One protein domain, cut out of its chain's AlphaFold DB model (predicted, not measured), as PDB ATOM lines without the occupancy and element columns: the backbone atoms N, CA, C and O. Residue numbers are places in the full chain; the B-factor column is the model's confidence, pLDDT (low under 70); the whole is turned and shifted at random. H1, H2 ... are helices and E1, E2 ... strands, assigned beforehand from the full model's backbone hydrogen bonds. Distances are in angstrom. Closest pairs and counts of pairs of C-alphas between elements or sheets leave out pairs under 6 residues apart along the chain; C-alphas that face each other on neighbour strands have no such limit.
ATOM      1  N   GLN A  20     183.531 252.825 202.654       69.94
ATOM      2  CA  GLN A  20     182.136 252.614 203.009       69.94
ATOM      3  C   GLN A  20     181.338 253.844 202.599       69.94
ATOM      4  O   GLN A  20     181.726 254.980 202.892       69.94
ATOM      5  N   GLY A  21     180.207 253.610 201.939       79.50
ATOM      6  CA  GLY A  21     179.248 254.661 201.666       79.50
ATOM      7  C   GLY A  21     178.648 255.227 202.953       79.50
ATOM      8  O   GLY A  21     178.455 254.519 203.943       79.50
ATOM      9  N   LYS A  22     178.337 256.524 202.942       88.81
ATOM     10  CA  LYS A  22     177.525 257.173 203.963       88.81
ATOM     11  C   LYS A  22     176.128 257.483 203.442       88.81
ATOM     12  O   LYS A  22     175.952 257.906 202.299       88.81
ATOM     13  N   VAL A  23     175.136 257.326 204.305       92.06
ATOM     14  CA  VAL A  23     173.731 257.619 204.017       92.06
ATOM     15  C   VAL A  23     173.144 258.453 205.152       92.06
ATOM     16  O   VAL A  23     173.561 258.327 206.301       92.06
ATOM     17  N   THR A  24     172.182 259.323 204.858       94.94
ATOM     18  CA  THR A  24     171.407 260.034 205.885       94.94
ATOM     19  C   THR A  24     169.907 259.859 205.663       94.94
ATOM     20  O   THR A  24     169.430 259.902 204.528       94.94
ATOM     21  N   MET A  25     169.162 259.661 206.755       96.00
ATOM     22  CA  MET A  25     167.694 259.565 206.785       96.00
ATOM     23  C   MET A  25     167.026 260.889 207.174       96.00
ATOM     24  O   MET A  25     165.837 260.909 207.486       96.00
ATOM     25  N   ASN A  26     167.766 262.000 207.212       96.06
ATOM     26  CA  ASN A  26     167.189 263.286 207.590       96.06
ATOM     27  C   ASN A  26     166.167 263.720 206.531       96.06
ATOM     28  O   ASN A  26     166.512 263.975 205.379       96.06
ATOM     29  N   ASN A  27     164.900 263.790 206.922       96.25
ATOM     30  CA  ASN A  27     163.816 264.150 206.018       96.25
ATOM     31  C   ASN A  27     163.681 265.673 205.856       96.25
ATOM     32  O   ASN A  27     164.224 266.461 206.637       96.25
ATOM     33  N   LEU A  28     162.941 266.095 204.833       95.06
ATOM     34  CA  LEU A  28     162.670 267.495 204.514       95.06
ATOM     35  C   LEU A  28     161.387 267.974 205.208       95.06
ATOM     36  O   LEU A  28     160.595 267.180 205.713       95.06
ATOM     37  N   THR A  29     161.138 269.285 205.195       93.88
ATOM     38  CA  THR A  29     159.866 269.868 205.672       93.88
ATOM     39  C   THR A  29     158.652 269.399 204.867       93.88
ATOM     40  O   THR A  29     157.532 269.489 205.355       93.88
ATOM     41  N   THR A  30     158.866 268.890 203.653       94.25
ATOM     42  CA  THR A  30     157.830 268.361 202.757       94.25
ATOM     43  C   THR A  30     157.643 266.848 202.868       94.25
ATOM     44  O   THR A  30     156.688 266.317 202.312       94.25
ATOM     45  N   THR A  31     158.525 266.138 203.580       96.12
ATOM     46  CA  THR A  31     158.510 264.667 203.687       96.12
ATOM     47  C   THR A  31     158.312 264.206 205.130       96.12
ATOM     48  O   THR A  31     159.001 263.316 205.629       96.12
ATOM     49  N   LEU A  32     157.368 264.848 205.823       96.12
ATOM     50  CA  LEU A  32     157.081 264.611 207.238       96.12
ATOM     51  C   LEU A  32     156.529 263.203 207.486       96.12
ATOM     52  O   LEU A  32     155.683 262.720 206.737       96.12
ATOM     53  N   ILE A  33     156.976 262.572 208.571       97.06
ATOM     54  CA  ILE A  33     156.462 261.274 209.015       97.06
ATOM     55  C   ILE A  33     155.241 261.486 209.897       97.06
ATOM     56  O   ILE A  33     155.289 262.274 210.847       97.06
ATOM     57  N   SER A  34     154.168 260.758 209.615       95.75
ATOM     58  CA  SER A  34     152.903 260.850 210.338       95.75
ATOM     59  C   SER A  34     152.585 259.578 211.113       95.75
ATOM     60  O   SER A  34     153.112 258.506 210.837       95.75
ATOM     61  N   THR A  35     151.710 259.694 212.100       94.12
ATOM     62  CA  THR A  35     150.995 258.594 212.735       94.12
ATOM     63  C   THR A  35     149.539 258.640 212.298       94.12
ATOM     64  O   THR A  35     148.918 259.708 212.298       94.12
ATOM     65  N   ASN A  36     148.957 257.490 211.979       89.69
ATOM     66  CA  ASN A  36     147.523 257.374 211.762       89.69
ATOM     67  C   ASN A  36     146.865 256.797 213.011       89.69
ATOM     68  O   ASN A  36     146.982 255.613 213.277       89.69
ATOM     69  N   THR A  37     146.148 257.615 213.774       82.38
ATOM     70  CA  THR A  37     145.388 257.137 214.939       82.38
ATOM     71  C   THR A  37     143.903 256.946 214.659       82.38
ATOM     72  O   THR A  37     143.163 256.692 215.603       82.38
ATOM     73  N   LEU A  38     143.438 257.048 213.406       78.62
ATOM     74  CA  LEU A  38     142.006 256.946 213.078       78.62
ATOM     75  C   LEU A  38     141.405 255.622 213.555       78.62
ATOM     76  O   LEU A  38     140.300 255.604 214.089       78.62
ATOM     77  N   ALA A  39     142.156 254.525 213.437       70.25
ATOM     78  CA  ALA A  39     141.725 253.215 213.919       70.25
ATOM     79  C   ALA A  39     141.583 253.137 215.453       70.25
ATOM     80  O   ALA A  39     140.805 252.333 215.954       70.25
ATOM     81  N   GLY A  40     142.296 253.992 216.191       66.94
ATOM     82  CA  GLY A  40     142.163 254.166 217.641       66.94
ATOM     83  C   GLY A  40     141.256 255.334 218.048       66.94
ATOM     84  O   GLY A  40     141.258 255.713 219.214       66.94
ATOM     85  N   GLY A  41     140.521 255.942 217.106       73.88
ATOM     86  CA  GLY A  41     139.629 257.083 217.359       73.88
ATOM     87  C   GLY A  41     140.309 258.457 217.446       73.88
ATOM     88  O   GLY A  41     139.650 259.434 217.795       73.88
ATOM     89  N   GLY A  42     141.605 258.561 217.138       82.31
ATOM     90  CA  GLY A  42     142.337 259.833 217.080       82.31
ATOM     91  C   GLY A  42     142.419 260.427 215.665       82.31
ATOM     92  O   GLY A  42     141.881 259.874 214.713       82.31
ATOM     93  N   THR A  43     143.165 261.518 215.488       83.50
ATOM     94  CA  THR A  43     143.387 262.182 214.185       83.50
ATOM     95  C   THR A  43     144.729 261.811 213.555       83.50
ATOM     96  O   THR A  43     145.718 261.659 214.263       83.50
ATOM     97  N   VAL A  44     144.816 261.750 212.223       88.12
ATOM     98  CA  VAL A  44     146.128 261.673 211.553       88.12
ATOM     99  C   VAL A  44     146.942 262.917 211.907       88.12
ATOM    100  O   VAL A  44     146.451 264.038 211.784       88.12
ATOM    101  N   GLY A  45     148.180 262.714 212.342       89.69
ATOM    102  CA  GLY A  45     149.072 263.789 212.757       89.69
ATOM    103  C   GLY A  45     150.517 263.439 212.463       89.69
ATOM    104  O   GLY A  45     150.852 262.285 212.233       89.69
ATOM    105  N   VAL A  46     151.385 264.439 212.441       92.12
ATOM    106  CA  VAL A  46     152.834 264.222 212.386       92.12
ATOM    107  C   VAL A  46     153.307 263.468 213.633       92.12
ATOM    108  O   VAL A  46     152.722 263.608 214.707       92.12
ATOM    109  N   THR A  47     154.382 262.688 213.509       87.62
ATOM    110  CA  THR A  47     155.060 262.118 214.684       87.62
ATOM    111  C   THR A  47     155.461 263.237 215.647       87.62
ATOM    112  O   THR A  47     155.744 264.365 215.225       87.62
ATOM    113  N   ALA A  48     155.399 262.923 216.945       77.06
ATOM    114  CA  ALA A  48     155.396 263.896 218.031       77.06
ATOM    115  C   ALA A  48     156.523 264.938 217.930       77.06
ATOM    116  O   ALA A  48     157.627 264.660 217.464       77.06
ATOM    117  N   THR A  49     156.241 266.138 218.435       69.69
ATOM    118  CA  THR A  49     157.225 267.216 218.579       69.69
ATOM    119  C   THR A  49     158.190 266.985 219.738       69.69
ATOM    120  O   THR A  49     159.166 267.708 219.843       69.69
ATOM    121  N   ASN A  50     157.946 266.008 220.615       78.06
ATOM    122  CA  ASN A  50     158.895 265.635 221.663       78.06
ATOM    123  C   ASN A  50     159.969 264.728 221.063       78.06
ATOM    124  O   ASN A  50     159.616 263.750 220.405       78.06
ATOM    125  N   ALA A  51     161.249 265.032 221.298       81.12
ATOM    126  CA  ALA A  51     162.347 264.172 220.860       81.12
ATOM    127  C   ALA A  51     162.180 262.744 221.394       81.12
ATOM    128  O   ALA A  51     161.602 262.536 222.462       81.12
ATOM    129  N   ASP A  52     162.698 261.783 220.630       85.00
ATOM    130  CA  ASP A  52     162.834 260.378 221.033       85.00
ATOM    131  C   ASP A  52     161.503 259.667 221.357       85.00
ATOM    132  O   ASP A  52     161.463 258.630 222.019       85.00
ATOM    133  N   GLY A  53     160.383 260.193 220.856       92.25
ATOM    134  CA  GLY A  53     159.084 259.512 220.865       92.25
ATOM    135  C   GLY A  53     158.995 258.372 219.843       92.25
ATOM    136  O   GLY A  53     158.173 257.467 219.989       92.25
ATOM    137  N   PHE A  54     159.846 258.403 218.818       96.56
ATOM    138  CA  PHE A  54     159.894 257.435 217.731       96.56
ATOM    139  C   PHE A  54     161.339 257.121 217.349       96.56
ATOM    140  O   PHE A  54     162.179 258.019 217.254       96.56
ATOM    141  N   TYR A  55     161.590 255.844 217.080       97.31
ATOM    142  CA  TYR A  55     162.838 255.354 216.512       97.31
ATOM    143  C   TYR A  55     162.643 255.008 215.043       97.31
ATOM    144  O   TYR A  55     161.564 254.583 214.624       97.31
ATOM    145  N   TYR A  56     163.712 255.176 214.277       98.00
ATOM    146  CA  TYR A  56     163.790 254.822 212.873       98.00
ATOM    147  C   TYR A  56     165.031 253.978 212.635       98.00
ATOM    148  O   TYR A  56     166.103 254.321 213.132       98.00
ATOM    149  N   ALA A  57     164.910 252.913 211.851       97.44
ATOM    150  CA  ALA A  57     166.049 252.118 211.406       97.44
ATOM    151  C   ALA A  57     166.134 252.087 209.885       97.44
ATOM    152  O   ALA A  57     165.118 252.058 209.187       97.44
ATOM    153  N   LEU A  58     167.371 252.054 209.392       96.44
ATOM    154  CA  LEU A  58     167.669 251.913 207.976       96.44
ATOM    155  C   LEU A  58     167.959 250.453 207.631       96.44
ATOM    156  O   LEU A  58     168.911 249.861 208.154       96.44
ATOM    157  N   LEU A  59     167.186 249.906 206.697       96.00
ATOM    158  CA  LEU A  59     167.447 248.620 206.063       96.00
ATOM    159  C   LEU A  59     167.816 248.822 204.596       96.00
ATOM    160  O   LEU A  59     167.421 249.799 203.955       96.00
ATOM    161  N   THR A  60     168.567 247.866 204.066       94.31
ATOM    162  CA  THR A  60     168.983 247.837 202.667       94.31
ATOM    163  C   THR A  60     168.700 246.495 202.013       94.31
ATOM    164  O   THR A  60     168.590 245.485 202.706       94.31
ATOM    165  N   ALA A  61     168.670 246.480 200.687       94.69
ATOM    166  CA  ALA A  61     168.681 245.282 199.867       94.69
ATOM    167  C   ALA A  61     169.407 245.561 198.538       94.69
ATOM    168  O   ALA A  61     169.730 246.708 198.212       94.69
ATOM    169  N   ALA A  62     169.626 244.515 197.739       92.88
ATOM    170  CA  ALA A  62     170.078 244.677 196.358       92.88
ATOM    171  C   ALA A  62     169.089 245.547 195.555       92.88
ATOM    172  O   ALA A  62     167.881 245.476 195.772       92.88
ATOM    173  N   SER A  63     169.583 246.317 194.579       93.12
ATOM    174  CA  SER A  63     168.757 247.218 193.747       93.12
ATOM    175  C   SER A  63     167.674 246.526 192.917       93.12
ATOM    176  O   SER A  63     166.760 247.186 192.429       93.12
ATOM    177  N   THR A  64     167.753 245.206 192.753       95.31
ATOM    178  CA  THR A  64     166.702 244.403 192.114       95.31
ATOM    179  C   THR A  64     165.449 244.264 192.980       95.31
ATOM    180  O   THR A  64     164.394 243.903 192.462       95.31
ATOM    181  N   VAL A  65     165.537 244.551 194.281       96.69
ATOM    182  CA  VAL A  65     164.406 244.521 195.211       96.69
ATOM    183  C   VAL A  65     163.708 245.870 195.166       96.69
ATOM    184  O   VAL A  65     164.245 246.869 195.642       96.69
ATOM    185  N   THR A  66     162.511 245.906 194.586       96.88
ATOM    186  CA  THR A  66     161.810 247.163 194.289       96.88
ATOM    187  C   THR A  66     160.586 247.437 195.156       96.88
ATOM    188  O   THR A  66     159.985 248.511 195.076       96.88
ATOM    189  N   SER A  67     160.223 246.485 196.012       96.62
ATOM    190  CA  SER A  67     159.066 246.560 196.897       96.62
ATOM    191  C   SER A  67     159.346 245.881 198.231       96.62
ATOM    192  O   SER A  67     160.236 245.039 198.341       96.62
ATOM    193  N   VAL A  68     158.534 246.227 199.225       97.06
ATOM    194  CA  VAL A  68     158.416 245.515 200.498       97.06
ATOM    195  C   VAL A  68     156.947 245.179 200.686       97.06
ATOM    196  O   VAL A  68     156.093 246.035 200.444       97.06
ATOM    197  N   ASP A  69     156.654 243.948 201.094       95.88
ATOM    198  CA  ASP A  69     155.312 243.554 201.509       95.88
ATOM    199  C   ASP A  69     154.738 244.520 202.561       95.88
ATOM    200  O   ASP A  69     155.419 244.978 203.478       95.88
ATOM    201  N   VAL A  70     153.441 244.798 202.453       94.81
ATOM    202  CA  VAL A  70     152.745 245.753 203.324       94.81
ATOM    203  C   VAL A  70     152.744 245.323 204.797       94.81
ATOM    204  O   VAL A  70     152.682 246.171 205.685       94.81
ATOM    205  N   ASN A  71     152.851 244.018 205.070       96.44
ATOM    206  CA  ASN A  71     152.957 243.466 206.422       96.44
ATOM    207  C   ASN A  71     154.409 243.409 206.921       96.44
ATOM    208  O   ASN A  71     154.657 242.904 208.016       96.44
ATOM    209  N   GLY A  72     155.374 243.885 206.130       96.31
ATOM    210  CA  GLY A  72     156.787 243.935 206.490       96.31
ATOM    211  C   GLY A  72     157.448 242.572 206.664       96.31
ATOM    212  O   GLY A  72     158.556 242.522 207.192       96.31
ATOM    213  N   GLN A  73     156.816 241.470 206.245       96.94
ATOM    214  CA  GLN A  73     157.376 240.129 206.467       96.94
ATOM    215  C   GLN A  73     158.671 239.915 205.673       96.94
ATOM    216  O   GLN A  73     159.579 239.235 206.150       96.94
ATOM    217  N   ASP A  74     158.818 240.579 204.524       96.75
ATOM    218  CA  ASP A  74     160.055 240.562 203.734       96.75
ATOM    219  C   ASP A  74     161.258 241.107 204.515       96.75
ATOM    220  O   ASP A  74     162.381 240.636 204.319       96.75
ATOM    221  N   LEU A  75     161.028 242.056 205.434       97.31
ATOM    222  CA  LEU A  75     162.066 242.672 206.269       97.31
ATOM    223  C   LEU A  75     162.671 241.692 207.285       97.31
ATOM    224  O   LEU A  75     163.702 241.987 207.888       97.31
ATOM    225  N   LEU A  76     162.019 240.545 207.494       97.00
ATOM    226  CA  LEU A  76     162.472 239.464 208.371       97.00
ATOM    227  C   LEU A  76     163.291 238.409 207.618       97.00
ATOM    228  O   LEU A  76     163.848 237.499 208.231       97.00
ATOM    229  N   THR A  77     163.347 238.504 206.289       96.06
ATOM    230  CA  THR A  77     164.111 237.588 205.440       96.06
ATOM    231  C   THR A  77     165.529 238.118 205.208       96.06
ATOM    232  O   THR A  77     165.752 239.325 205.296       96.06
ATOM    233  N   PRO A  78     166.492 237.262 204.815       95.00
ATOM    234  CA  PRO A  78     167.850 237.701 204.469       95.00
ATOM    235  C   PRO A  78     167.939 238.699 203.301       95.00
ATOM    236  O   PRO A  78     169.011 239.242 203.051       95.00
ATOM    237  N   THR A  79     166.841 238.935 202.574       95.25
ATOM    238  CA  THR A  79     166.759 239.922 201.489       95.25
ATOM    239  C   THR A  79     167.053 241.335 201.987       95.25
ATOM    240  O   THR A  79     167.746 242.093 201.309       95.25
ATOM    241  N   TRP A  80     166.539 241.679 203.172       95.31
ATOM    242  CA  TRP A  80     166.729 242.984 203.791       95.31
ATOM    243  C   TRP A  80     167.719 242.880 204.944       95.31
ATOM    244  O   TRP A  80     167.549 242.100 205.876       95.31
ATOM    245  N   THR A  81     168.765 243.696 204.893       94.31
ATOM    246  CA  THR A  81     169.812 243.734 205.916       94.31
ATOM    247  C   THR A  81     169.729 245.041 206.689       94.31
ATOM    248  O   THR A  81     169.707 246.125 206.104       94.31
ATOM    249  N   PHE A  82     169.705 244.951 208.018       94.69
ATOM    250  CA  PHE A  82     169.800 246.124 208.878       94.69
ATOM    251  C   PHE A  82     171.201 246.739 208.795       94.69
ATOM    252  O   PHE A  82     172.207 246.048 208.942       94.69
ATOM    253  N   THR A  83     171.268 248.048 208.569       92.88
ATOM    254  CA  THR A  83     172.543 248.745 208.324       92.88
ATOM    255  C   THR A  83     173.331 249.080 209.591       92.88
ATOM    256  O   THR A  83     174.471 249.527 209.483       92.88
ATOM    257  N   GLY A  84     172.736 248.921 210.777       92.81
ATOM    258  CA  GLY A  84     173.263 249.490 212.025       92.81
ATOM    259  C   GLY A  84     172.848 250.948 212.253       92.81
ATOM    260  O   GLY A  84     173.033 251.473 213.348       92.81
ATOM    261  N   GLY A  85     172.279 251.603 211.235       93.38
ATOM    262  CA  GLY A  85     171.882 253.001 211.281       93.38
ATOM    263  C   GLY A  85     170.519 253.221 211.920       93.38
ATOM    264  O   GLY A  85     169.513 252.693 211.439       93.38
ATOM    265  N   TYR A  86     170.494 254.068 212.946       96.12
ATOM    266  CA  TYR A  86     169.281 254.522 213.613       96.12
ATOM    267  C   TYR A  86     169.084 256.032 213.455       96.12
ATOM    268  O   TYR A  86     170.018 256.783 213.174       96.12
ATOM    269  N   GLY A  87     167.850 256.478 213.653       95.81
ATOM    270  CA  GLY A  87     167.500 257.876 213.855       95.81
ATOM    271  C   GLY A  87     166.352 258.014 214.844       95.81
ATOM    272  O   GLY A  87     165.634 257.051 215.113       95.81
ATOM    273  N   THR A  88     166.164 259.218 215.371       95.81
ATOM    274  CA  THR A  88     165.046 259.559 216.258       95.81
ATOM    275  C   THR A  88     164.258 260.725 215.687       95.81
ATOM    276  O   THR A  88     164.736 261.456 214.811       95.81
ATOM    277  N   ASN A  89     163.013 260.892 216.126       94.31
ATOM    278  CA  ASN A  89     162.270 262.094 215.778       94.31
ATOM    279  C   ASN A  89     162.835 263.309 216.538       94.31
ATOM    280  O   ASN A  89     163.199 263.214 217.709       94.31
ATOM    281  N   THR A  90     162.888 264.468 215.886       90.38
ATOM    282  CA  THR A  90     163.408 265.705 216.495       90.38
ATOM    283  C   THR A  90     162.310 266.597 217.042       90.38
ATOM    284  O   THR A  90     161.208 266.641 216.488       90.38
ATOM    285  N   ILE A  91     162.673 267.447 218.005       84.25
ATOM    286  CA  ILE A  91     161.851 268.593 218.396       84.25
ATOM    287  C   ILE A  91     161.841 269.619 217.263       84.25
ATOM    288  O   ILE A  91     162.753 270.428 217.117       84.25
ATOM    289  N   ALA A  92     160.794 269.573 216.443       81.50
ATOM    290  CA  ALA A  92     160.517 270.547 215.398       81.50
ATOM    291  C   ALA A  92     159.096 271.101 215.591       81.50
ATOM    292  O   ALA A  92     158.193 270.314 215.874       81.50
ATOM    293  N   PRO A  93     158.849 272.410 215.384       77.94
ATOM    294  CA  PRO A  93     157.511 272.994 215.536       77.94
ATOM    295  C   PRO A  93     156.441 272.316 214.672       77.94
ATOM    296  O   PRO A  93     155.286 272.223 215.070       77.94
ATOM    297  N   SER A  94     156.834 271.814 213.499       81.94
ATOM    298  CA  SER A  94     155.959 271.096 212.573       81.94
ATOM    299  C   SER A  94     155.830 269.598 212.862       81.94
ATOM    300  O   SER A  94     155.123 268.933 212.116       81.94
ATOM    301  N   GLY A  95     156.558 269.053 213.849       88.94
ATOM    302  CA  GLY A  95     156.711 267.611 214.086       88.94
ATOM    303  C   GLY A  95     157.235 266.845 212.865       88.94
ATOM    304  O   GLY A  95     157.671 267.440 211.874       88.94
ATOM    305  N   GLY A  96     157.210 265.514 212.924       92.25
ATOM    306  CA  GLY A  96     157.387 264.684 211.730       92.25
ATOM    307  C   GLY A  96     158.805 264.587 211.173       92.25
ATOM    308  O   GLY A  96     158.967 264.081 210.065       92.25
ATOM    309  N   ARG A  97     159.821 265.104 211.873       95.19
ATOM    310  CA  ARG A  97     161.204 265.194 211.380       95.19
ATOM    311  C   ARG A  97     162.101 264.121 211.984       95.19
ATOM    312  O   ARG A  97     162.004 263.873 213.178       95.19
ATOM    313  N   ILE A  98     162.984 263.541 211.172       95.31
ATOM    314  CA  ILE A  98     163.976 262.529 211.569       95.31
ATOM    315  C   ILE A  98     165.356 263.186 211.693       95.31
ATOM    316  O   ILE A  98     165.780 263.903 210.783       95.31
ATOM    317  N   ALA A  99     166.083 262.872 212.766       93.75
ATOM    318  CA  ALA A  99     167.526 263.055 212.876       93.75
ATOM    319  C   ALA A  99     168.218 261.696 212.998       93.75
ATOM    320  O   ALA A  99     167.984 260.942 213.935       93.75
ATOM    321  N   SER A 100     169.096 261.396 212.047       92.12
ATOM    322  CA  SER A 100     169.869 260.142 211.987       92.12
ATOM    323  C   SER A 100     171.382 260.359 211.957       92.12
ATOM    324  O   SER A 100     172.157 259.408 211.974       92.12
ATOM    325  N   GLY A 101     171.821 261.619 211.873       89.56
ATOM    326  CA  GLY A 101     173.210 261.935 211.569       89.56
ATOM    327  C   GLY A 101     173.634 261.331 210.227       89.56
ATOM    328  O   GLY A 101     172.880 261.347 209.247       89.56
ATOM    329  N   THR A 102     174.861 260.822 210.184       90.62
ATOM    330  CA  THR A 102     175.428 260.151 209.017       90.62
ATOM    331  C   THR A 102     175.683 258.690 209.352       90.62
ATOM    332  O   THR A 102     176.457 258.385 210.256       90.62
ATOM    333  N   ILE A 103     175.040 257.794 208.612       90.81
ATOM    334  CA  ILE A 103     175.123 256.348 208.795       90.81
ATOM    335  C   ILE A 103     176.170 255.808 207.836       90.81
ATOM    336  O   ILE A 103     176.007 255.892 206.619       90.81
ATOM    337  N   THR A 104     177.235 255.240 208.387       86.62
ATOM    338  CA  THR A 104     178.200 254.469 207.607       86.62
ATOM    339  C   THR A 104     177.644 253.068 207.390       86.62
ATOM    340  O   THR A 104     177.272 252.386 208.344       86.62
ATOM    341  N   THR A 105     177.555 252.632 206.142       75.50
ATOM    342  CA  THR A 105     176.916 251.359 205.797       75.50
ATOM    343  C   THR A 105     177.893 250.220 206.092       75.50
ATOM    344  O   THR A 105     178.943 250.123 205.455       75.50
ATOM    345  N   ALA A 106     177.582 249.406 207.104       61.69
ATOM    346  CA  ALA A 106     178.596 248.676 207.865       61.69
ATOM    347  C   ALA A 106     179.294 247.494 207.155       61.69
ATOM    348  O   ALA A 106     180.364 247.102 207.611       61.69
ATOM    349  N   ALA A 107     178.780 246.925 206.058       55.66
ATOM    350  CA  ALA A 107     179.496 245.873 205.319       55.66
ATOM    351  C   ALA A 107     178.857 245.563 203.956       55.66
ATOM    352  O   ALA A 107     177.637 245.485 203.841       55.66
ATOM    353  N   GLY A 108     179.693 245.301 202.944       59.59
ATOM    354  CA  GLY A 108     179.281 244.635 201.700       59.59
ATOM    355  C   GLY A 108     178.756 245.532 200.580       59.59
ATOM    356  O   GLY A 108     178.136 245.014 199.659       59.59
ATOM    357  N   TRP A 109     178.959 246.850 200.649       71.25
ATOM    358  CA  TRP A 109     178.463 247.774 199.626       71.25
ATOM    359  C   TRP A 109     179.626 248.342 198.827       71.25
ATOM    360  O   TRP A 109     180.341 249.213 199.329       71.25
ATOM    361  N   PRO A 110     179.848 247.856 197.598       70.69
ATOM    362  CA  PRO A 110     180.835 248.459 196.730       70.69
ATOM    363  C   PRO A 110     180.410 249.889 196.389       70.69
ATOM    364  O   PRO A 110     179.232 250.175 196.152       70.69
ATOM    365  N   LEU A 111     181.388 250.785 196.348       74.94
ATOM    366  CA  LEU A 111     181.208 252.151 195.873       74.94
ATOM    367  C   LEU A 111     180.651 252.140 194.446       74.94
ATOM    368  O   LEU A 111     180.990 251.268 193.642       74.94
ATOM    369  N   GLY A 112     179.775 253.095 194.136       79.69
ATOM    370  CA  GLY A 112     179.154 253.209 192.815       79.69
ATOM    371  C   GLY A 112     178.093 252.149 192.496       79.69
ATOM    372  O   GLY A 112     177.548 252.165 191.395       79.69
ATOM    373  N   VAL A 113     177.755 251.251 193.429       86.12
ATOM    374  CA  VAL A 113     176.646 250.299 193.260       86.12
ATOM    375  C   VAL A 113     175.363 250.881 193.840       86.12
ATOM    376  O   VAL A 113     175.325 251.354 194.977       86.12
ATOM    377  N   THR A 114     174.292 250.833 193.049       91.31
ATOM    378  CA  THR A 114     172.950 251.210 193.498       91.31
ATOM    379  C   THR A 114     172.364 250.111 194.375       91.31
ATOM    380  O   THR A 114     172.323 248.946 193.972       91.31
ATOM    381  N   ASN A 115     171.848 250.498 195.537       92.88
ATOM    382  CA  ASN A 115     171.110 249.641 196.459       92.88
ATOM    383  C   ASN A 115     169.687 250.159 196.654       92.88
ATOM    384  O   ASN A 115     169.383 251.319 196.351       92.88
ATOM    385  N   SER A 116     168.840 249.286 197.185       95.50
ATOM    386  CA  SER A 116     167.506 249.621 197.663       95.50
ATOM    387  C   SER A 116     167.550 249.928 199.156       95.50
ATOM    388  O   SER A 116     168.324 249.324 199.903       95.50
ATOM    389  N   TYR A 117     166.712 250.860 199.597       95.94
ATOM    390  CA  TYR A 117     166.653 251.334 200.976       95.94
ATOM    391  C   TYR A 117     165.222 251.454 201.448       95.94
ATOM    392  O   TYR A 117     164.360 251.942 200.717       95.94
ATOM    393  N   VAL A 118     165.010 251.092 202.705       97.81
ATOM    394  CA  VAL A 118     163.752 251.309 203.406       97.81
ATOM    395  C   VAL A 118     164.041 251.808 204.808       97.81
ATOM    396  O   VAL A 118     164.971 251.354 205.478       97.81
ATOM    397  N   ILE A 119     163.216 252.751 205.241       98.12
ATOM    398  CA  ILE A 119     163.174 253.239 206.608       98.12
ATOM    399  C   ILE A 119     161.973 252.585 207.273       98.12
ATOM    400  O   ILE A 119     160.841 252.705 206.808       98.12
ATOM    401  N   VAL A 120     162.219 251.917 208.386       98.38
ATOM    402  CA  VAL A 120     161.166 251.481 209.303       98.38
ATOM    403  C   VAL A 120     161.106 252.453 210.465       98.38
ATOM    404  O   VAL A 120     162.141 252.942 210.911       98.38
ATOM    405  N   GLY A 121     159.907 252.750 210.949       97.75
ATOM    406  CA  GLY A 121     159.700 253.613 212.107       97.75
ATOM    407  C   GLY A 121     158.775 252.964 213.121       97.75
ATOM    408  O   GLY A 121     157.835 252.268 212.737       97.75
ATOM    409  N   TRP A 122     159.020 253.198 214.408       97.56
ATOM    410  CA  TRP A 122     158.164 252.698 215.482       97.56
ATOM    411  C   TRP A 122     158.176 253.581 216.728       97.56
ATOM    412  O   TRP A 122     159.064 254.412 216.918       97.56
ATOM    413  N   ALA A 123     157.165 253.408 217.580       95.62
ATOM    414  CA  ALA A 123     157.055 254.137 218.843       95.62
ATOM    415  C   ALA A 123     158.145 253.711 219.841       95.62
ATOM    416  O   ALA A 123     158.369 252.519 220.052       95.62
ATOM    417  N   SER A 124     158.798 254.670 220.498       95.75
ATOM    418  CA  SER A 124     160.020 254.413 221.272       95.75
ATOM    419  C   SER A 124     159.843 253.486 222.477       95.75
ATOM    420  O   SER A 124     160.764 252.746 222.826       95.75
ATOM    421  N   PHE A 125     158.651 253.441 223.072       94.56
ATOM    422  CA  PHE A 125     158.351 252.554 224.202       94.56
ATOM    423  C   PHE A 125     158.365 251.055 223.840       94.56
ATOM    424  O   PHE A 125     158.354 250.209 224.732       94.56
ATOM    425  N   LEU A 126     158.397 250.709 222.548       94.88
ATOM    426  CA  LEU A 126     158.510 249.325 222.072       94.88
ATOM    427  C   LEU A 126     159.933 248.762 222.193       94.88
ATOM    428  O   LEU A 126     160.121 247.554 222.040       94.88
ATOM    429  N   GLY A 127     160.911 249.627 222.477       96.25
ATOM    430  CA  GLY A 127     162.336 249.315 222.515       96.25
ATOM    431  C   GLY A 127     163.106 250.015 221.396       96.25
ATOM    432  O   GLY A 127     162.526 250.459 220.409       96.25
ATOM    433  N   HIS A 128     164.423 250.126 221.559       96.00
ATOM    434  CA  HIS A 128     165.311 250.783 220.594       96.00
ATOM    435  C   HIS A 128     165.806 249.838 219.486       96.00
ATOM    436  O   HIS A 128     166.072 250.276 218.373       96.00
ATOM    437  N   ASP A 129     165.950 248.543 219.765       97.31
ATOM    438  CA  ASP A 129     166.688 247.655 218.868       97.31
ATOM    439  C   ASP A 129     165.802 247.021 217.795       97.31
ATOM    440  O   ASP A 129     164.777 246.400 218.096       97.31
ATOM    441  N   TRP A 130     166.254 247.091 216.536       97.00
ATOM    442  CA  TRP A 130     165.560 246.482 215.400       97.00
ATOM    443  C   TRP A 130     165.299 244.988 215.607       97.00
ATOM    444  O   TRP A 130     164.231 244.513 215.251       97.00
ATOM    445  N   SER A 131     166.216 244.238 216.223       97.19
ATOM    446  CA  SER A 131     166.017 242.805 216.494       97.19
ATOM    447  C   SER A 131     164.806 242.538 217.398       97.19
ATOM    448  O   SER A 131     164.032 241.611 217.147       97.19
ATOM    449  N   GLY A 132     164.596 243.383 218.412       97.19
ATOM    450  CA  GLY A 132     163.418 243.334 219.274       97.19
ATOM    451  C   GLY A 132     162.138 243.630 218.495       97.19
ATOM    452  O   GLY A 132     161.152 242.905 218.624       97.19
ATOM    453  N   ILE A 133     162.165 244.637 217.625       97.62
ATOM    454  CA  ILE A 133     161.017 245.016 216.788       97.62
ATOM    455  C   ILE A 133     160.708 243.958 215.724       97.62
ATOM    456  O   ILE A 133     159.553 243.569 215.571       97.62
ATOM    457  N   ALA A 134     161.724 243.419 215.055       97.62
ATOM    458  CA  ALA A 134     161.606 242.340 214.080       97.62
ATOM    459  C   ALA A 134     160.936 241.099 214.692       97.62
ATOM    460  O   ALA A 134     160.064 240.494 214.070       97.62
ATOM    461  N   SER A 135     161.265 240.763 215.946       97.00
ATOM    462  CA  SER A 135     160.606 239.658 216.656       97.00
ATOM    463  C   SER A 135     159.110 239.899 216.905       97.00
ATOM    464  O   SER A 135     158.327 238.954 216.876       97.00
ATOM    465  N   LYS A 136     158.693 241.157 217.105       95.62
ATOM    466  CA  LYS A 136     157.280 241.537 217.280       95.62
ATOM    467  C   LYS A 136     156.528 241.572 215.953       95.62
ATOM    468  O   LYS A 136     155.355 241.204 215.919       95.62
ATOM    469  N   LEU A 137     157.215 241.985 214.885       96.12
ATOM    470  CA  LEU A 137     156.706 242.030 213.516       96.12
ATOM    471  C   LEU A 137     156.427 240.624 212.959       96.12
ATOM    472  O   LEU A 137     155.518 240.463 212.139       96.12
ATOM    473  N   ALA A 138     157.166 239.609 213.413       96.75
ATOM    474  CA  ALA A 138     156.971 238.219 213.009       96.75
ATOM    475  C   ALA A 138     155.535 237.743 213.285       96.75
ATOM    476  O   ALA A 138     155.069 237.722 214.424       96.75
ATOM    477  N   GLY A 139     154.818 237.367 212.221       93.50
ATOM    478  CA  GLY A 139     153.424 236.917 212.311       93.50
ATOM    479  C   GLY A 139     152.396 238.035 212.522       93.50
ATOM    480  O   GLY A 139     151.220 237.741 212.741       93.50
ATOM    481  N   SER A 140     152.811 239.300 212.455       94.69
ATOM    482  CA  SER A 140     151.886 240.434 212.429       94.69
ATOM    483  C   SER A 140     151.446 240.784 211.007       94.69
ATOM    484  O   SER A 140     152.096 240.428 210.024       94.69
ATOM    485  N   ARG A 141     150.314 241.473 210.891       95.38
ATOM    486  CA  ARG A 141     149.710 241.882 209.619       95.38
ATOM    487  C   ARG A 141     149.115 243.278 209.722       95.38
ATOM    488  O   ARG A 141     148.510 243.617 210.744       95.38
ATOM    489  N   LEU A 142     149.245 244.052 208.650       94.19
ATOM    490  CA  LEU A 142     148.585 245.340 208.506       94.19
ATOM    491  C   LEU A 142     147.242 245.124 207.805       94.19
ATOM    492  O   LEU A 142     147.185 244.748 206.638       94.19
ATOM    493  N   PHE A 143     146.147 245.398 208.506       91.56
ATOM    494  CA  PHE A 143     144.802 245.336 207.943       91.56
ATOM    495  C   PHE A 143     144.051 246.621 208.265       91.56
ATOM    496  O   PHE A 143     144.001 247.044 209.416       91.56
ATOM    497  N   SER A 144     143.465 247.256 207.248       90.44
ATOM    498  CA  SER A 144     142.682 248.487 207.416       90.44
ATOM    499  C   SER A 144     143.426 249.565 208.227       90.44
ATOM    500  O   SER A 144     142.885 250.127 209.179       90.44
ATOM    501  N   ASN A 145     144.685 249.836 207.856       91.25
ATOM    502  CA  ASN A 145     145.561 250.819 208.510       91.25
ATOM    503  C   ASN A 145     145.869 250.520 209.984       91.25
ATOM    504  O   ASN A 145     146.074 251.452 210.754       91.25
ATOM    505  N   THR A 146     145.874 249.247 210.379       92.00
ATOM    506  CA  THR A 146     146.086 248.818 211.764       92.00
ATOM    507  C   THR A 146     146.920 247.548 211.825       92.00
ATOM    508  O   THR A 146     146.654 246.598 211.088       92.00
ATOM    509  N   TRP A 147     147.919 247.517 212.703       93.62
ATOM    510  CA  TRP A 147     148.709 246.317 212.966       93.62
ATOM    511  C   TRP A 147     147.981 245.398 213.940       93.62
ATOM    512  O   TRP A 147     147.461 245.846 214.962       93.62
ATOM    513  N   SER A 148     147.960 244.109 213.610       92.25
ATOM    514  CA  SER A 148     147.392 243.030 214.424       92.25
ATOM    515  C   SER A 148     148.272 241.782 214.358       92.25
ATOM    516  O   SER A 148     149.094 241.652 213.447       92.25
ATOM    517  N   GLY A 149     148.088 240.853 215.297       91.31
ATOM    518  CA  GLY A 149     148.914 239.649 215.411       91.31
ATOM    519  C   GLY A 149     150.335 239.932 215.917       91.31
ATOM    520  O   GLY A 149     150.670 241.052 216.300       91.31
ATOM    521  N   GLY A 150     151.183 238.904 215.913       88.81
ATOM    522  CA  GLY A 150     152.555 238.995 216.417       88.81
ATOM    523  C   GLY A 150     152.647 239.295 217.921       88.81
ATOM    524  O   GLY A 150     151.763 238.950 218.702       88.81
ATOM    525  N   GLY A 151     153.756 239.920 218.326       88.94
ATOM    526  CA  GLY A 151     154.077 240.259 219.723       88.94
ATOM    527  C   GLY A 151     153.942 241.749 220.057       88.94
ATOM    528  O   GLY A 151     154.659 242.255 220.934       88.94
ATOM    529  N   TRP A 152     153.114 242.478 219.306       90.19
ATOM    530  CA  TRP A 152     152.950 243.919 219.471       90.19
ATOM    531  C   TRP A 152     152.134 244.260 220.727       90.19
ATOM    532  O   TRP A 152     151.074 243.675 220.934       90.19
ATOM    533  N   PRO A 153     152.591 245.206 221.565       89.88
ATOM    534  CA  PRO A 153     151.785 245.735 222.655       89.88
ATOM    535  C   PRO A 153     150.823 246.825 222.158       89.88
ATOM    536  O   PRO A 153     151.063 247.489 221.144       89.88
ATOM    537  N   ASP A 154     149.759 247.032 222.926       86.19
ATOM    538  CA  ASP A 154     148.701 247.994 222.626       86.19
ATOM    539  C   ASP A 154     149.225 249.430 222.529       86.19
ATOM    540  O   ASP A 154     150.095 249.854 223.292       86.19
ATOM    541  N   GLY A 155     148.672 250.194 221.582       85.69
ATOM    542  CA  GLY A 155     149.026 251.603 221.386       85.69
ATOM    543  C   GLY A 155     150.387 251.821 220.721       85.69
ATOM    544  O   GLY A 155     150.838 252.962 220.616       85.69
ATOM    545  N   GLY A 156     151.056 250.748 220.280       92.06
ATOM    546  CA  GLY A 156     152.271 250.834 219.476       92.06
ATOM    547  C   GLY A 156     152.012 251.518 218.140       92.06
ATOM    548  O   GLY A 156     150.888 251.537 217.650       92.06
ATOM    549  N   PHE A 157     153.061 252.046 217.520       95.44
ATOM    550  CA  PHE A 157     153.018 252.469 216.124       95.44
ATOM    551  C   PHE A 157     154.140 251.786 215.370       95.44
ATOM    552  O   PHE A 157     155.245 251.681 215.902       95.44
ATOM    553  N   PHE A 158     153.865 251.366 214.140       97.00
ATOM    554  CA  PHE A 158     154.867 250.835 213.226       97.00
ATOM    555  C   PHE A 158     154.544 251.244 211.788       97.00
ATOM    556  O   PHE A 158     153.379 251.303 211.384       97.00
ATOM    557  N   GLY A 159     155.563 251.541 210.996       97.56
ATOM    558  CA  GLY A 159     155.400 251.891 209.592       97.56
ATOM    559  C   GLY A 159     156.673 251.664 208.800       97.56
ATOM    560  O   GLY A 159     157.772 251.620 209.350       97.56
ATOM    561  N   ILE A 160     156.491 251.513 207.495       98.19
ATOM    562  CA  ILE A 160     157.537 251.176 206.535       98.19
ATOM    563  C   ILE A 160     157.471 252.230 205.429       98.19
ATOM    564  O   ILE A 160     156.388 252.531 204.920       98.19
ATOM    565  N   SER A 161     158.607 252.823 205.076       98.25
ATOM    566  CA  SER A 161     158.686 253.738 203.942       98.25
ATOM    567  C   SER A 161     158.530 252.991 202.614       98.25
ATOM    568  O   SER A 161     158.801 251.791 202.536       98.25
ATOM    569  N   PRO A 162     158.204 253.695 201.518       97.62
ATOM    570  CA  PRO A 162     158.486 253.189 200.179       97.62
ATOM    571  C   PRO A 162     159.973 252.839 200.008       97.62
ATOM    572  O   PRO A 162     160.823 253.304 200.776       97.62
ATOM    573  N   VAL A 163     160.287 252.049 198.981       97.62
ATOM    574  CA  VAL A 163     161.673 251.735 198.615       97.62
ATOM    575  C   VAL A 163     162.298 252.933 197.900       97.62
ATOM    576  O   VAL A 163     161.776 253.400 196.887       97.62
ATOM    577  N   ALA A 164     163.426 253.415 198.415       97.06
ATOM    578  CA  ALA A 164     164.298 254.368 197.733       97.06
ATOM    579  C   ALA A 164     165.487 253.652 197.096       97.06
ATOM    580  O   ALA A 164     165.875 252.572 197.540       97.06
ATOM    581  N   TYR A 165     166.106 254.280 196.099       95.00
ATOM    582  CA  TYR A 165     167.268 253.721 195.407       95.00
ATOM    583  C   TYR A 165     168.415 254.706 195.435       95.00
ATOM    584  O   TYR A 165     168.230 255.872 195.099       95.00
ATOM    585  N   GLY A 166     169.608 254.235 195.767       91.88
ATOM    586  CA  GLY A 166     170.767 255.102 195.929       91.88
ATOM    587  C   GLY A 166     172.092 254.367 195.810       91.88
ATOM    588  O   GLY A 166     172.259 253.246 196.289       91.88
ATOM    589  N   SER A 167     173.058 255.026 195.199       89.12
ATOM    590  CA  SER A 167     174.465 254.660 195.194       89.12
ATOM    591  C   SER A 167     175.229 255.688 196.015       89.12
ATOM    592  O   SER A 167     174.911 256.881 196.002       89.12
ATOM    593  N   VAL A 168     176.237 255.221 196.744       79.81
ATOM    594  CA  VAL A 168     177.169 256.117 197.422       79.81
ATOM    595  C   VAL A 168     178.456 256.204 196.614       79.81
ATOM    596  O   VAL A 168     178.847 255.231 195.970       79.81
ATOM    597  N   ASP A 169     179.091 257.379 196.643       72.50
ATOM    598  CA  ASP A 169     180.358 257.670 195.965       72.50
ATOM    599  C   ASP A 169     180.311 257.620 194.431       72.50
ATOM    600  O   ASP A 169     181.329 257.560 193.744       72.50
ATOM    601  N   SER A 170     179.114 257.737 193.854       61.38
ATOM    602  CA  SER A 170     179.002 258.118 192.450       61.38
ATOM    603  C   SER A 170     179.444 259.584 192.327       61.38
ATOM    604  O   SER A 170     178.823 260.478 192.910       61.38
ATOM    605  N   PHE A 171     180.544 259.830 191.607       60.91
ATOM    606  CA  PHE A 171     181.090 261.166 191.317       60.91
ATOM    607  C   PHE A 171     181.642 261.955 192.527       60.91
ATOM    608  O   PHE A 171     181.555 263.181 192.555       60.91
ATOM    609  N   GLY A 172     182.227 261.284 193.530       63.91
ATOM    610  CA  GLY A 172     182.919 261.949 194.650       63.91
ATOM    611  C   GLY A 172     181.998 262.527 195.731       63.91
ATOM    612  O   GLY A 172     182.440 263.294 196.592       63.91
ATOM    613  N   VAL A 173     180.710 262.170 195.709       64.06
ATOM    614  CA  VAL A 173     179.762 262.518 196.773       64.06
ATOM    615  C   VAL A 173     179.797 261.449 197.857       64.06
ATOM    616  O   VAL A 173     179.315 260.332 197.683       64.06
ATOM    617  N   SER A 174     180.342 261.828 199.011       74.81
ATOM    618  CA  SER A 174     180.592 260.901 200.118       74.81
ATOM    619  C   SER A 174     179.338 260.467 200.877       74.81
ATOM    620  O   SER A 174     179.407 259.482 201.606       74.81
ATOM    621  N   THR A 175     178.216 261.191 200.747       88.31
ATOM    622  CA  THR A 175     176.980 260.931 201.503       88.31
ATOM    623  C   THR A 175     175.735 261.040 200.624       88.31
ATOM    624  O   THR A 175     175.488 262.087 200.030       88.31
ATOM    625  N   TYR A 176     174.925 259.984 200.582       90.88
ATOM    626  CA  TYR A 176     173.626 259.970 199.907       90.88
ATOM    627  C   TYR A 176     172.497 260.376 200.871       90.88
ATOM    628  O   TYR A 176     172.386 259.843 201.976       90.88
ATOM    629  N   SER A 177     171.650 261.323 200.461       94.00
ATOM    630  CA  SER A 177     170.447 261.707 201.212       94.00
ATOM    631  C   SER A 177     169.259 260.875 200.752       94.00
ATOM    632  O   SER A 177     168.873 260.951 199.587       94.00
ATOM    633  N   LEU A 178     168.658 260.108 201.665       95.69
ATOM    634  CA  LEU A 178     167.504 259.262 201.342       95.69
ATOM    635  C   LEU A 178     166.252 260.061 201.013       95.69
ATOM    636  O   LEU A 178     165.404 259.562 200.284       95.69
ATOM    637  N   PHE A 179     166.131 261.279 201.534       97.25
ATOM    638  CA  PHE A 179     165.054 262.195 201.184       97.25
ATOM    639  C   PHE A 179     165.551 263.264 200.217       97.25
ATOM    640  O   PHE A 179     166.673 263.765 200.336       97.25
ATOM    641  N   GLY A 180     164.691 263.634 199.272       96.06
ATOM    642  CA  GLY A 180     164.992 264.603 198.227       96.06
ATOM    643  C   GLY A 180     163.737 264.985 197.451       96.06
ATOM    644  O   GLY A 180     162.661 264.446 197.683       96.06
ATOM    645  N   THR A 181     163.858 265.940 196.535       95.25
ATOM    646  CA  THR A 181     162.725 266.425 195.727       95.25
ATOM    647  C   THR A 181     162.690 265.822 194.328       95.25
ATOM    648  O   THR A 181     161.621 265.732 193.732       95.25
ATOM    649  N   VAL A 182     163.844 265.404 193.803       94.25
ATOM    650  CA  VAL A 182     164.013 264.860 192.452       94.25
ATOM    651  C   VAL A 182     165.076 263.764 192.444       94.25
ATOM    652  O   VAL A 182     165.955 263.735 193.306       94.25
ATOM    653  N   ALA A 183     165.003 262.868 191.458       94.56
ATOM    654  CA  ALA A 183     166.059 261.896 191.208       94.56
ATOM    655  C   ALA A 183     167.370 262.593 190.801       94.56
ATOM    656  O   ALA A 183     167.373 263.664 190.193       94.56
ATOM    657  N   THR A 184     168.487 261.966 191.144       91.31
ATOM    658  CA  THR A 184     169.851 262.450 190.907       91.31
ATOM    659  C   THR A 184     170.691 261.338 190.283       91.31
ATOM    660  O   THR A 184     170.247 260.194 190.195       91.31
ATOM    661  N   ALA A 185     171.930 261.644 189.894       87.81
ATOM    662  CA  ALA A 185     172.875 260.622 189.440       87.81
ATOM    663  C   ALA A 185     173.189 259.580 190.533       87.81
ATOM    664  O   ALA A 185     173.552 258.451 190.213       87.81
ATOM    665  N   GLN A 186     173.028 259.939 191.812       87.44
ATOM    666  CA  GLN A 186     173.172 258.994 192.915       87.44
ATOM    667  C   GLN A 186     171.974 258.047 193.031       87.44
ATOM    668  O   GLN A 186     172.158 256.922 193.477       87.44
ATOM    669  N   GLY A 187     170.766 258.456 192.631       92.00
ATOM    670  CA  GLY A 187     169.585 257.595 192.662       92.00
ATOM    671  C   GLY A 187     168.259 258.342 192.809       92.00
ATOM    672  O   GLY A 187     168.172 259.550 192.586       92.00
ATOM    673  N   SER A 188     167.217 257.611 193.198       95.69
ATOM    674  CA  SER A 188     165.845 258.097 193.363       95.69
ATOM    675  C   SER A 188     165.480 258.167 194.851       95.69
ATOM    676  O   SER A 188     165.174 257.125 195.442       95.69
ATOM    677  N   PRO A 189     165.517 259.363 195.470       96.56
ATOM    678  CA  PRO A 189     165.216 259.525 196.887       96.56
ATOM    679  C   PRO A 189     163.710 259.423 197.174       96.56
ATOM    680  O   PRO A 189     162.873 259.510 196.274       96.56
ATOM    681  N   LEU A 190     163.361 259.303 198.453       97.50
ATOM    682  CA  LEU A 190     162.002 259.468 198.959       97.50
ATOM    683  C   LEU A 190     161.560 260.928 198.799       97.50
ATOM    684  O   LEU A 190     162.128 261.835 199.413       97.50
ATOM    685  N   THR A 191     160.514 261.137 198.003       97.38
ATOM    686  CA  THR A 191     159.902 262.453 197.753       97.38
ATOM    687  C   THR A 191     158.700 262.746 198.649       97.38
ATOM    688  O   THR A 191     158.193 263.866 198.655       97.38
ATOM    689  N   ALA A 192     158.264 261.758 199.432       97.25
ATOM    690  CA  ALA A 192     157.181 261.862 200.398       97.25
ATOM    691  C   ALA A 192     157.588 261.219 201.729       97.25
ATOM    692  O   ALA A 192     158.469 260.359 201.783       97.25
ATOM    693  N   GLY A 193     156.943 261.657 202.811       96.44
ATOM    694  CA  GLY A 193     157.001 260.947 204.085       96.44
ATOM    695  C   GLY A 193     156.172 259.662 204.051       96.44
ATOM    696  O   GLY A 193     155.585 259.303 203.029       96.44
ATOM    697  N   PHE A 194     156.106 258.973 205.183       97.38
ATOM    698  CA  PHE A 194     155.293 257.770 205.342       97.38
ATOM    699  C   PHE A 194     154.542 257.794 206.672       97.38
ATOM    700  O   PHE A 194     154.799 258.633 207.539       97.38
ATOM    701  N   THR A 195     153.594 256.873 206.804       96.88
ATOM    702  CA  THR A 195     152.664 256.814 207.928       96.88
ATOM    703  C   THR A 195     152.990 255.620 208.815       96.88
ATOM    704  O   THR A 195     153.127 254.497 208.330       96.88
ATOM    705  N   LEU A 196     153.071 255.853 210.121       96.69
ATOM    706  CA  LEU A 196     153.098 254.818 211.143       96.69
ATOM    707  C   LEU A 196     151.659 254.493 211.540       96.69
ATOM    708  O   LEU A 196     150.889 255.374 211.933       96.69
ATOM    709  N   TYR A 197     151.293 253.227 211.434       95.25
ATOM    710  CA  TYR A 197     149.961 252.741 211.764       95.25
ATOM    711  C   TYR A 197     149.924 252.243 213.205       95.25
ATOM    712  O   TYR A 197     150.945 251.751 213.696       95.25
ATOM    713  N   PRO A 198     148.782 252.375 213.895       93.94
ATOM    714  CA  PRO A 198     148.663 251.962 215.272       93.94
ATOM    715  C   PRO A 198     148.584 250.435 215.337       93.94
ATOM    716  O   PRO A 198     148.056 249.773 214.441       93.94
ATOM    717  N   VAL A 199     149.079 249.881 216.430       88.56
ATOM    718  CA  VAL A 199     148.806 248.515 216.842       88.56
ATOM    719  C   VAL A 199     147.517 248.558 217.644       88.56
ATOM    720  O   VAL A 199     147.459 249.190 218.703       88.56
ATOM    721  N   VAL A 200     146.487 247.887 217.139       83.25
ATOM    722  CA  VAL A 200     145.260 247.673 217.904       83.25
ATOM    723  C   VAL A 200     145.275 246.222 218.373       83.25
ATOM    724  O   VAL A 200     145.421 245.331 217.527       83.25
ATOM    725  N   PRO A 201     145.130 245.961 219.687       72.00
ATOM    726  CA  PRO A 201     144.920 244.603 220.175       72.00
ATOM    727  C   PRO A 201     143.799 243.964 219.378       72.00
ATOM    728  O   PRO A 201     142.766 244.605 219.189       72.00
ATOM    729  N   GLU A 202     143.994 242.728 218.913       68.69
ATOM    730  CA  GLU A 202     142.987 242.020 218.125       68.69
ATOM    731  C   GLU A 202     141.619 242.136 218.811       68.69
ATOM    732  O   GLU A 202     141.402 241.525 219.867       68.69
ATOM    733  N   PRO A 203     140.683 242.937 218.259       58.59
ATOM    734  CA  PRO A 203     139.408 243.113 218.901       58.59
ATOM    735  C   PRO A 203     138.711 241.766 218.821       58.59
ATOM    736  O   PRO A 203     138.545 241.185 217.751       58.59
ATOM    737  N   THR A 204     138.232 241.291 219.957       56.06
ATOM    738  CA  THR A 204     137.126 240.342 220.024       56.06
ATOM    739  C   THR A 204     137.359 238.880 219.654       56.06
ATOM    740  O   THR A 204     136.422 238.140 219.881       56.06
ATOM    741  N   SER A 205     138.523 238.354 219.261       57.69
ATOM    742  CA  SER A 205     138.644 236.873 219.178       57.69
ATOM    743  C   SER A 205     138.292 236.209 220.524       57.69
ATOM    744  O   SER A 205     137.502 235.269 220.578       57.69
ATOM    745  N   TYR A 206     138.749 236.796 221.636       58.28
ATOM    746  CA  TYR A 206     138.357 236.372 222.984       58.28
ATOM    747  C   TYR A 206     136.935 236.786 223.368       58.28
ATOM    748  O   TYR A 206     136.219 235.994 223.977       58.28
ATOM    749  N   ALA A 207     136.490 237.994 223.003       66.38
ATOM    750  CA  ALA A 207     135.134 238.440 223.332       66.38
ATOM    751  C   ALA A 207     134.077 237.616 222.574       66.38
ATOM    752  O   ALA A 207     133.144 237.113 223.186       66.38
ATOM    753  N   LEU A 208     134.271 237.375 221.279       70.19
ATOM    754  CA  LEU A 208     133.436 236.546 220.415       70.19
ATOM    755  C   LEU A 208     133.497 235.073 220.831       70.19
ATOM    756  O   LEU A 208     132.454 234.427 220.874       70.19
ATOM    757  N   ALA A 209     134.666 234.543 221.215       74.19
ATOM    758  CA  ALA A 209     134.760 233.197 221.786       74.19
ATOM    759  C   ALA A 209     134.021 233.095 223.131       74.19
ATOM    760  O   ALA A 209     133.299 232.126 223.361       74.19
ATOM    761  N   SER A 210     134.128 234.108 223.997       74.56
ATOM    762  CA  SER A 210     133.404 234.150 225.273       74.56
ATOM    763  C   SER A 210     131.893 234.298 225.077       74.56
ATOM    764  O   SER A 210     131.121 233.625 225.756       74.56
ATOM    765  N   MET A 211     131.454 235.088 224.094       82.50
ATOM    766  CA  MET A 211     130.046 235.234 223.726       82.50
ATOM    767  C   MET A 211     129.508 233.972 223.055       82.50
ATOM    768  O   MET A 211     128.390 233.563 223.356       82.50
ATOM    769  N   GLY A 212     130.299 233.309 222.210       84.44
ATOM    770  CA  GLY A 212     129.965 232.006 221.634       84.44
ATOM    771  C   GLY A 212     129.828 230.928 222.712       84.44
ATOM    772  O   GLY A 212     128.842 230.193 222.731       84.44
ATOM    773  N   GLY A 213     130.756 230.887 223.675       84.44
ATOM    774  CA  GLY A 213     130.677 230.010 224.845       84.44
ATOM    775  C   GLY A 213     129.464 230.306 225.734       84.44
ATOM    776  O   GLY A 213     128.729 229.390 226.109       84.44
ATOM    777  N   ALA A 214     129.194 231.580 226.025       82.81
ATOM    778  CA  ALA A 214     128.024 232.008 226.789       82.81
ATOM    779  C   ALA A 214     126.708 231.662 226.071       82.81
ATOM    780  O   ALA A 214     125.784 231.142 226.698       82.81
ATOM    781  N   ALA A 215     126.634 231.866 224.753       85.25
ATOM    782  CA  ALA A 215     125.486 231.475 223.941       85.25
ATOM    783  C   ALA A 215     125.240 229.960 224.018       85.25
ATOM    784  O   ALA A 215     124.109 229.536 224.263       85.25
ATOM    785  N   LEU A 216     126.289 229.133 223.907       85.62
ATOM    786  CA  LEU A 216     126.180 227.676 224.056       85.62
ATOM    787  C   LEU A 216     125.647 227.263 225.439       85.62
ATOM    788  O   LEU A 216     124.787 226.381 225.524       85.62
ATOM    789  N   LEU A 217     126.094 227.910 226.520       85.38
ATOM    790  CA  LEU A 217     125.585 227.647 227.874       85.38
ATOM    791  C   LEU A 217     124.100 228.012 228.022       85.38
ATOM    792  O   LEU A 217     123.338 227.260 228.635       85.38
ATOM    793  N   ILE A 218     123.668 229.127 227.425       87.25
ATOM    794  CA  ILE A 218     122.263 229.561 227.439       87.25
ATOM    795  C   ILE A 218     121.379 228.571 226.665       87.25
ATOM    796  O   ILE A 218     120.312 228.187 227.154       87.25
ATOM    797  N   PHE A 219     121.818 228.100 225.494       86.00
ATOM    798  CA  PHE A 219     121.044 227.141 224.699       86.00
ATOM    799  C   PHE A 219     121.003 225.735 225.315       86.00
ATOM    800  O   PHE A 219     119.979 225.057 225.200       86.00
ATOM    801  N   ARG A 220     122.044 225.302 226.042       81.62
ATOM    802  CA  ARG A 220     122.064 223.989 226.716       81.62
ATOM    803  C   ARG A 220     121.020 223.875 227.835       81.62
ATOM    804  O   ARG A 220     120.417 222.815 227.982       81.62
ATOM    805  N   ARG A 221     120.734 224.960 228.570       72.56
ATOM    806  CA  ARG A 221     119.743 224.955 229.669       72.56
ATOM    807  C   ARG A 221     118.292 224.749 229.217       72.56
ATOM    808  O   ARG A 221     117.483 224.262 229.997       72.56
ATOM    809  N   LYS A 222     117.935 225.065 227.967       63.56
ATOM    810  CA  LYS A 222     116.540 224.937 227.497       63.56
ATOM    811  C   LYS A 222     116.097 223.502 227.193       63.56
ATOM    812  O   LYS A 222     114.898 223.273 227.053       63.56
TER     813      LYS A 222
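Overview. This is residues 20 to 222 of the 227 residues of the protein "PEP-CTERM sorting domain-containing protein" of Verrucomicrobia bacterium (UniProt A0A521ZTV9). A body built round a strongly twisted, branched sheet of six strands, E2, E3, E4, E7, E8 and E10, has one long helix, H3, sticking out from it as a tail. H2 packs over one face of the sheet, the E1 and E9 pair lies at the end of the body far from the tail, and the E5 and E6 hairpin lies at the end nearer to it. The printed part has 203 residues, with named elements in the order E1 E2 H1 E3 E4 H2 E5 E6 E7 E8 E9 E10 H3; the class is mixed, helices and strands, with under half of the residues in named elements. Neighbours in the six-stranded sheet are antiparallel. The whole is only just compact, close to loose, with a radius of gyration of the C-alphas of 19.7 A, and spans 83 by 38 by 26 A.

Arrangement. E1, residues 22 to 24, is the parallel neighbour of E9, residues 175 to 177, with N 24 and O 176 2.9 A apart. E2, residues 54 to 62, has E3, residues 81 to 89, on one side, with N 56 and O 87 2.8 A apart, and E4, residues 114 to 123, on the other side, with N 57 and O 120 2.9 A apart. E3 bends by 68 degrees at residue 84. H1, residues 73 to 76, only grazes the sheet with residues 75 to 76. E7, residues 157 to 160, and E8, residues 164 to 167, lie on the side of E4 opposite E2; N 121 and O 159 are 2.9 A apart, as are N 115 and O 166. E10, residues 195 to 198, is an edge strand beside E7, with N 197 and O 158 2.8 A apart. H2, residues 130 to 137, is on the sheet at a height of 9.6 A and runs across the strands, at 74 degrees to E4 on the local plane. H1 and H2 only just touch, with 3 pairs of C-alphas within 8 A; the closest are those of Leu 76 and Ala 134, 6.5 A apart. E5, residues 140 to 143, and E6, residues 146 to 149, form a hairpin, with N 141 and O 148 2.8 A apart. The closest C-alphas of E6 and E10 are those of Thr 146 and Pro 198, 5.4 A apart. H3, residues 205 to 221, is not on the sheet and touches no helix. In H2 and H3 every O i to N i+4 pair is within hydrogen-bond range; H1 is too short for such a pair.

Along the chain. E1 begins at C-alpha 22, (177.525, 257.173, 203.963). E2 is 26.9 A long, E3 22.2 A, E4 30.1 A and H3 24.7 A. H3 ends at C-alpha 221, (119.743, 224.955, 229.669).

Size, cuts and confidence. The C-alphas of Gly 172 and Lys 222, the two farthest apart, are 82.8 A apart. Residues 204 to 222 stand free; the body without them spans 52 by 37 by 24 A. The printed part has no cut, and the links E1 to E2, E3 to E4 and E9 to E10 are long. The mean pLDDT of the printed part is 88.7; 17 residues are under 70, among them 106 to 108, 170 to 173 and 202 to 207.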